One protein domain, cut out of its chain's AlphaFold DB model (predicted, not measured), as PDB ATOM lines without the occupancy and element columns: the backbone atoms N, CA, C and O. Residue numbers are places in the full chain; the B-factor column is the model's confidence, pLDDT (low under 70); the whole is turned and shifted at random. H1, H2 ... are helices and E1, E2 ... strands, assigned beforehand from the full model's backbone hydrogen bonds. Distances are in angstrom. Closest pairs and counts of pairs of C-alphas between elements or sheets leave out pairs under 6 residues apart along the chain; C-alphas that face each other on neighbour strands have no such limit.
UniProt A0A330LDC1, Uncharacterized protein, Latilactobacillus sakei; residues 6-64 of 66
ATOM      1  N   ILE A   6     -36.399   1.121   0.376       96.06
ATOM      2  CA  ILE A   6     -35.764   2.214  -0.368       96.06
ATOM      3  C   ILE A   6     -34.810   2.914   0.591       96.06
ATOM      4  O   ILE A   6     -35.241   3.555   1.547       96.06
ATOM      5  N   HIS A   7     -33.511   2.779   0.344       95.25
ATOM      6  CA  HIS A   7     -32.481   3.468   1.113       95.25
ATOM      7  C   HIS A   7     -32.061   4.740   0.381       95.25
ATOM      8  O   HIS A   7     -31.705   4.679  -0.796       95.25
ATOM      9  N   TYR A   8     -32.048   5.870   1.083       93.69
ATOM     10  CA  TYR A   8     -31.488   7.117   0.569       93.69
ATOM     11  C   TYR A   8     -30.648   7.814   1.637       93.69
ATOM     12  O   TYR A   8     -30.792   7.545   2.827       93.69
ATOM     13  N   CYS A   9     -29.750   8.696   1.209       91.69
ATOM     14  CA  CYS A   9     -28.801   9.375   2.081       91.69
ATOM     15  C   CYS A   9     -29.083  10.878   2.089       91.69
ATOM     16  O   CYS A   9     -29.160  11.492   1.026       91.69
ATOM     17  N   TRP A  10     -29.181  11.472   3.276       92.38
ATOM     18  CA  TRP A  10     -29.249  12.918   3.459       92.38
ATOM     19  C   TRP A  10     -28.299  13.337   4.577       92.38
ATOM     20  O   TRP A  10     -28.644  13.320   5.755       92.38
ATOM     21  N   PHE A  11     -27.079  13.694   4.187       86.12
ATOM     22  CA  PHE A  11     -26.019  14.123   5.094       86.12
ATOM     23  C   PHE A  11     -25.688  15.592   4.843       86.12
ATOM     24  O   PHE A  11     -25.795  16.097   3.727       86.12
ATOM     25  N   GLY A  12     -25.231  16.275   5.880       81.44
ATOM     26  CA  GLY A  12     -24.729  17.639   5.834       81.44
ATOM     27  C   GLY A  12     -25.450  18.606   6.764       81.44
ATOM     28  O   GLY A  12     -24.997  19.745   6.849       81.44
ATOM     29  N   GLY A  13     -26.509  18.163   7.451       81.81
ATOM     30  CA  GLY A  13     -27.276  18.944   8.429       81.81
ATOM     31  C   GLY A  13     -28.201  20.022   7.854       81.81
ATOM     32  O   GLY A  13     -28.912  20.660   8.621       81.81
ATOM     33  N   ASN A  14     -28.213  20.220   6.534       88.69
ATOM     34  CA  ASN A  14     -29.107  21.169   5.874       88.69
ATOM     35  C   ASN A  14     -30.531  20.614   5.779       88.69
ATOM     36  O   ASN A  14     -30.724  19.402   5.644       88.69
ATOM     37  N   ASP A  15     -31.516  21.508   5.772       94.62
ATOM     38  CA  ASP A  15     -32.899  21.137   5.491       94.62
ATOM     39  C   ASP A  15     -33.047  20.605   4.063       94.62
ATOM     40  O   ASP A  15     -32.354  21.037   3.134       94.62
ATOM     41  N   LYS A  16     -33.962  19.645   3.893       95.12
ATOM     42  CA  LYS A  16     -34.309  19.115   2.574       95.12
ATOM     43  C   LYS A  16     -35.082  20.177   1.787       95.12
ATOM     44  O   LYS A  16     -36.075  20.692   2.303       95.12
ATOM     45  N   PRO A  17     -34.675  20.481   0.545       96.75
ATOM     46  CA  PRO A  17     -35.477  21.283  -0.368       96.75
ATOM     47  C   PRO A  17     -36.896  20.715  -0.542       96.75
ATOM     48  O   PRO A  17     -37.116  19.507  -0.426       96.75
ATOM     49  N   ALA A  18     -37.870  21.585  -0.816       97.19
ATOM     50  CA  ALA A  18     -39.283  21.199  -0.879       97.19
ATOM     51  C   ALA A  18     -39.588  20.185  -1.997       97.19
ATOM     52  O   ALA A  18     -40.420  19.297  -1.820       97.19
ATOM     53  N   ASP A  19     -38.897  20.289  -3.130       96.88
ATOM     54  CA  ASP A  19     -38.976  19.332  -4.235       96.88
ATOM     55  C   ASP A  19     -38.474  17.942  -3.817       96.88
ATOM     56  O   ASP A  19     -39.146  16.948  -4.078       96.88
ATOM     57  N   VAL A  20     -37.364  17.867  -3.078       95.31
ATOM     58  CA  VAL A  20     -36.839  16.607  -2.527       95.31
ATOM     59  C   VAL A  20     -37.843  15.963  -1.570       95.31
ATOM     60  O   VAL A  20     -38.089  14.761  -1.663       95.31
ATOM     61  N   VAL A  21     -38.451  16.745  -0.671       96.12
ATOM     62  CA  VAL A  21     -39.491  16.237   0.242       96.12
ATOM     63  C   VAL A  21     -40.677  15.687  -0.551       96.12
ATOM     64  O   VAL A  21     -41.089  14.552  -0.316       96.12
ATOM     65  N   SER A  22     -41.154  16.434  -1.550       96.75
ATOM     66  CA  SER A  22     -42.256  16.001  -2.414       96.75
ATOM     67  C   SER A  22     -41.942  14.695  -3.153       96.75
ATOM     68  O   SER A  22     -42.790  13.809  -3.241       96.75
ATOM     69  N   MET A  23     -40.708  14.520  -3.635       95.06
ATOM     70  CA  MET A  23     -40.281  13.279  -4.292       95.06
ATOM     71  C   MET A  23     -40.258  12.086  -3.326       95.06
ATOM     72  O   MET A  23     -40.673  10.989  -3.698       95.06
ATOM     73  N   ILE A  24     -39.816  12.288  -2.080       95.31
ATOM     74  CA  ILE A  24     -39.818  11.236  -1.052       95.31
ATOM     75  C   ILE A  24     -41.255  10.826  -0.698       95.31
ATOM     76  O   ILE A  24     -41.544   9.637  -0.562       95.31
ATOM     77  N   GLU A  25     -42.177  11.786  -0.601       95.44
ATOM     78  CA  GLU A  25     -43.605  11.515  -0.389       95.44
ATOM     79  C   GLU A  25     -44.215  10.735  -1.565       95.44
ATOM     80  O   GLU A  25     -44.969   9.779  -1.366       95.44
ATOM     81  N   GLN A  26     -43.835  11.072  -2.802       96.81
ATOM     82  CA  GLN A  26     -44.269  10.334  -3.989       96.81
ATOM     83  C   GLN A  26     -43.810   8.872  -3.977       96.81
ATOM     84  O   GLN A  26     -44.556   8.006  -4.437       96.81
ATOM     85  N   TRP A  27     -42.634   8.557  -3.422       96.19
ATOM     86  CA  TRP A  27     -42.202   7.164  -3.273       96.19
ATOM     87  C   TRP A  27     -43.163   6.362  -2.395       96.19
ATOM     88  O   TRP A  27     -43.494   5.236  -2.758       96.19
ATOM     89  N   GLN A  28     -43.674   6.940  -1.301       92.00
ATOM     90  CA  GLN A  28     -44.671   6.267  -0.454       92.00
ATOM     91  C   GLN A  28     -45.994   6.051  -1.191       92.00
ATOM     92  O   GLN A  28     -46.654   5.036  -0.990       92.00
ATOM     93  N   HIS A  29     -46.375   6.984  -2.065       95.81
ATOM     94  CA  HIS A  29     -47.605   6.869  -2.844       95.81
ATOM     95  C   HIS A  29     -47.522   5.778  -3.923       95.81
ATOM     96  O   HIS A  29     -48.455   4.997  -4.092       95.81
ATOM     97  N   VAL A  30     -46.402   5.715  -4.651       97.12
ATOM     98  CA  VAL A  30     -46.201   4.759  -5.754       97.12
ATOM     99  C   VAL A  30     -45.823   3.367  -5.238       97.12
ATOM    100  O   VAL A  30     -46.168   2.363  -5.860       97.12
ATOM    101  N   LEU A  31     -45.123   3.292  -4.103       96.31
ATOM    102  CA  LEU A  31     -44.603   2.058  -3.514       96.31
ATOM    103  C   LEU A  31     -45.057   1.921  -2.047       96.31
ATOM    104  O   LEU A  31     -44.217   1.916  -1.147       96.31
ATOM    105  N   PRO A  32     -46.368   1.763  -1.783       95.38
ATOM    106  CA  PRO A  32     -46.918   1.786  -0.422       95.38
ATOM    107  C   PRO A  32     -46.421   0.639   0.471       95.38
ATOM    108  O   PRO A  32     -46.409   0.761   1.692       95.38
ATOM    109  N   ASP A  33     -45.977  -0.466  -0.131       96.94
ATOM    110  CA  ASP A  33     -45.419  -1.618   0.586       96.94
ATOM    111  C   ASP A  33     -43.926  -1.470   0.927       96.94
ATOM    112  O   ASP A  33     -43.349  -2.373   1.541       96.94
ATOM    113  N   TYR A  34     -43.258  -0.422   0.435       97.00
ATOM    114  CA  TYR A  34     -41.828  -0.229   0.649       97.00
ATOM    115  C   TYR A  34     -41.573   0.605   1.899       97.00
ATOM    116  O   TYR A  34     -42.126   1.686   2.087       97.00
ATOM    117  N   GLU A  35     -40.655   0.129   2.734       96.19
ATOM    118  CA  GLU A  35     -40.114   0.922   3.832       96.19
ATOM    119  C   GLU A  35     -39.094   1.919   3.272       96.19
ATOM    120  O   GLU A  35     -38.143   1.531   2.584       96.19
ATOM    121  N   ILE A  36     -39.266   3.201   3.580       96.25
ATOM    122  CA  ILE A  36     -38.300   4.239   3.220       96.25
ATOM    123  C   ILE A  36     -37.361   4.470   4.402       96.25
ATOM    124  O   ILE A  36     -37.799   4.818   5.496       96.25
ATOM    125  N   ILE A  37     -36.060   4.309   4.165       95.12
ATOM    126  CA  ILE A  37     -35.008   4.480   5.165       95.12
ATOM    127  C   ILE A  37     -34.113   5.640   4.738       95.12
ATOM    128  O   ILE A  37     -33.363   5.541   3.765       95.12
ATOM    129  N   GLU A  38     -34.180   6.729   5.499       94.44
ATOM    130  CA  GLU A  38     -33.221   7.829   5.416       94.44
ATOM    131  C   GLU A  38     -31.968   7.474   6.214       94.44
ATOM    132  O   GLU A  38     -32.069   7.159   7.396       94.44
ATOM    133  N   TRP A  39     -30.791   7.586   5.610       91.94
ATOM    134  CA  TRP A  39     -29.507   7.568   6.301       91.94
ATOM    135  C   TRP A  39     -29.003   8.997   6.499       91.94
ATOM    136  O   TRP A  39     -28.883   9.751   5.533       91.94
ATOM    137  N   ASN A  40     -28.704   9.356   7.745       89.56
ATOM    138  CA  ASN A  40     -28.169  10.662   8.132       89.56
ATOM    139  C   ASN A  40     -27.253  10.525   9.360       89.56
ATOM    140  O   ASN A  40     -27.067   9.436   9.909       89.56
ATOM    141  N   GLU A  41     -26.690  11.632   9.837       85.50
ATOM    142  CA  GLU A  41     -25.740  11.636  10.953       85.50
ATOM    143  C   GLU A  41     -26.330  11.132  12.280       85.50
ATOM    144  O   GLU A  41     -25.571  10.742  13.169       85.50
ATOM    145  N   LYS A  42     -27.663  11.120  12.435       85.75
ATOM    146  CA  LYS A  42     -28.330  10.680  13.670       85.75
ATOM    147  C   LYS A  42     -28.416   9.160  13.772       85.75
ATOM    148  O   LYS A  42     -28.295   8.624  14.870       85.75
ATOM    149  N   ASN A  43     -28.646   8.464  12.657       87.06
ATOM    150  CA  ASN A  43     -28.818   7.004  12.644       87.06
ATOM    151  C   ASN A  43     -27.616   6.243  12.069       87.06
ATOM    152  O   ASN A  43     -27.463   5.046  12.324       87.06
ATOM    153  N   TYR A  44     -26.721   6.943  11.375       81.19
ATOM    154  CA  TYR A  44     -25.455   6.413  10.903       81.19
ATOM    155  C   TYR A  44     -24.337   7.416  11.191       81.19
ATOM    156  O   TYR A  44     -23.924   8.179  10.313       81.19
ATOM    157  N   PRO A  45     -23.861   7.460  12.449       69.94
ATOM    158  CA  PRO A  45     -22.850   8.420  12.847       69.94
ATOM    159  C   PRO A  45     -21.575   8.190  12.041       69.94
ATOM    160  O   PRO A  45     -21.069   7.071  11.941       69.94
ATOM    161  N   LEU A  46     -21.040   9.280  11.500       64.62
ATOM    162  CA  LEU A  46     -19.858   9.308  10.633       64.62
ATOM    163  C   LEU A  46     -18.601   8.745  11.304       64.62
ATOM    164  O   LEU A  46     -17.666   8.348  10.622       64.62
ATOM    165  N   THR A  47     -18.591   8.644  12.633       64.38
ATOM    166  CA  THR A  47     -17.543   7.946  13.387       64.38
ATOM    167  C   THR A  47     -17.413   6.476  12.985       64.38
ATOM    168  O   THR A  47     -16.323   5.922  13.075       64.38
ATOM    169  N   LYS A  48     -18.487   5.856  12.476       63.88
ATOM    170  CA  LYS A  48     -18.465   4.513  11.875       63.88
ATOM    171  C   LYS A  48     -17.871   4.485  10.463       63.88
ATOM    172  O   LYS A  48     -17.529   3.417   9.977       63.88
ATOM    173  N   LEU A  49     -17.753   5.641   9.808       63.38
ATOM    174  CA  LEU A  49     -17.125   5.819   8.496       63.38
ATOM    175  C   LEU A  49     -15.670   6.281   8.599       63.38
ATOM    176  O   LEU A  49     -15.041   6.516   7.571       63.38
ATOM    177  N   ASN A  50     -15.117   6.389   9.813       62.38
ATOM    178  CA  ASN A  50     -13.709   6.726  10.016       62.38
ATOM    179  C   ASN A  50     -12.769   5.745   9.295       62.38
ATOM    180  O   ASN A  50     -11.675   6.146   8.917       62.38
ATOM    181  N   ASP A  51     -13.205   4.515   9.026       64.19
ATOM    182  CA  ASP A  51     -12.413   3.531   8.282       64.19
ATOM    183  C   ASP A  51     -12.498   3.704   6.753       64.19
ATOM    184  O   ASP A  51     -11.866   2.955   6.010       64.19
ATOM    185  N   VAL A  52     -13.259   4.691   6.258       76.25
ATOM    186  CA  VAL A  52     -13.396   5.009   4.829       76.25
ATOM    187  C   VAL A  52     -12.612   6.292   4.515       76.25
ATOM    188  O   VAL A  52     -13.102   7.393   4.785       76.25
ATOM    189  N   PRO A  53     -11.416   6.194   3.897       79.25
ATOM    190  CA  PRO A  53     -10.537   7.345   3.663       79.25
ATOM    191  C   PRO A  53     -11.209   8.496   2.905       79.25
ATOM    192  O   PRO A  53     -11.033   9.659   3.258       79.25
ATOM    193  N   TYR A  54     -12.047   8.169   1.918       78.25
ATOM    194  CA  TYR A  54     -12.776   9.151   1.111       78.25
ATOM    195  C   TYR A  54     -13.760   9.989   1.938       78.25
ATOM    196  O   TYR A  54     -13.876  11.199   1.750       78.25
ATOM    197  N   VAL A  55     -14.454   9.358   2.892       74.19
ATOM    198  CA  VAL A  55     -15.388  10.067   3.772       74.19
ATOM    199  C   VAL A  55     -14.609  11.037   4.653       74.19
ATOM    200  O   VAL A  55     -14.982  12.204   4.750       74.19
ATOM    201  N   GLN A  56     -13.488  10.599   5.234       75.62
ATOM    202  CA  GLN A  56     -12.647  11.485   6.040       75.62
ATOM    203  C   GLN A  56     -12.151  12.707   5.256       75.62
ATOM    204  O   GLN A  56     -12.149  13.818   5.786       75.62
ATOM    205  N   GLU A  57     -11.721  12.511   4.012       80.19
ATOM    206  CA  GLU A  57     -11.209  13.587   3.166       80.19
ATOM    207  C   GLU A  57     -12.286  14.636   2.860       80.19
ATOM    208  O   GLU A  57     -12.060  15.829   3.074       80.19
ATOM    209  N   ALA A  58     -13.487  14.198   2.473       76.19
ATOM    210  CA  ALA A  58     -14.617  15.091   2.223       76.19
ATOM    211  C   ALA A  58     -14.988  15.931   3.464       76.19
ATOM    212  O   ALA A  58     -15.294  17.120   3.351       76.19
ATOM    213  N   PHE A  59     -14.908  15.349   4.669       71.81
ATOM    214  CA  PHE A  59     -15.148  16.086   5.918       71.81
ATOM    215  C   PHE A  59     -14.046  17.094   6.251       71.81
ATOM    216  O   PHE A  59     -14.354  18.202   6.697       71.81
ATOM    217  N   LYS A  60     -12.773  16.750   6.019       73.94
ATOM    218  CA  LYS A  60     -11.649  17.684   6.214       73.94
ATOM    219  C   LYS A  60     -11.777  18.910   5.310       73.94
ATOM    220  O   LYS A  60     -11.582  20.027   5.783       73.94
ATOM    221  N   GLN A  61     -12.180  18.704   4.056       77.50
ATOM    222  CA  GLN A  61     -12.429  19.786   3.101       77.50
ATOM    223  C   GLN A  61     -13.590  20.689   3.544       77.50
ATOM    224  O   GLN A  61     -13.459  21.911   3.525       77.50
ATOM    225  N   LYS A  62     -14.706  20.111   4.018       65.56
ATOM    226  CA  LYS A  62     -15.872  20.878   4.496       65.56
ATOM    227  C   LYS A  62     -15.557  21.767   5.708       65.56
ATOM    228  O   LYS A  62     -16.125  22.848   5.830       65.56
ATOM    229  N   ASN A  63     -14.656  21.327   6.585       59.50
ATOM    230  CA  ASN A  63     -14.257  22.069   7.786       59.50
ATOM    231  C   ASN A  63     -13.087  23.046   7.553       59.50
ATOM    232  O   ASN A  63     -12.593  23.619   8.521       59.50
ATOM    233  N   GLY A  64     -12.627  23.226   6.307       48.00
ATOM    234  CA  GLY A  64     -11.517  24.134   5.990       48.00
ATOM    235  C   GLY A  64     -10.186  23.733   6.632       48.00
ATOM    236  O   GLY A  64      -9.367  24.595   6.925       48.00
TER     237      GLY A  64
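This is residues 6 to 64 of the 66 residues of an uncharacterized protein of Latilactobacillus sakei (UniProt A0A330LDC1). A short ladder of two parallel strands, E1 and E2, lies between two separate helical ends, with H1 toward one end of the long axis and the small H2 with H3 at the other. From E1 the backbone swings out in an open loop to H1, whose later residues come back near the strands, and residues 14 to 23 stick out. The printed part has 59 residues with three named helices and two named strands, in the order E1, H1, E2, H2, H3, of mixed class. It is loose, with a radius of gyration of the C-alphas of 14.3 A, and elongated, spanning 40 by 22 by 17 A.

E1, residues 6 to 9, begins at C-alpha 6 (-35.764, 2.214, -0.368). H1, residues 18 to 30, is 18.5 A long and starts at C-alpha 18 (-39.283, 21.199, -0.879). E2 is residues 35 to 39, 12.8 A long, and H2 is residues 46 to 49. H3, residues 53 to 62, is 14.6 A long and ends at C-alpha 62 (-15.872, 20.878, 4.496).

E1 and E2 are parallel at 16 degrees, with N 6 and O 35 at 2.8 A and N 8 and O 37 at 3.0 A within hydrogen-bond range. E1, H1 and E2 form a strand-helix-strand unit, two parallel neighbour strands with a helix between them along the chain, and its crossover is right-handed. The closest C-alphas of H1 and E2 are those of Gln 28 and Ile 36, 7.6 A apart. H2 and H3 are close but not clearly touching, with the C-alphas of Leu 49 and Val 55 closest at 6.6 A. H3 is apart from E1, H1 and E2. Every O i to N i+4 pair is within hydrogen-bond range in H3, and 8 of 9 are in H1, while H2 is too short for such a pair.

The C-alphas of Asp 33 and Gly 64 are the two farthest apart, at 42.9 A. The printed part has no cut and no long link. Mean pLDDT of the printed part is 85.0, with residues 45 to 51 and 62 to 64 under 70.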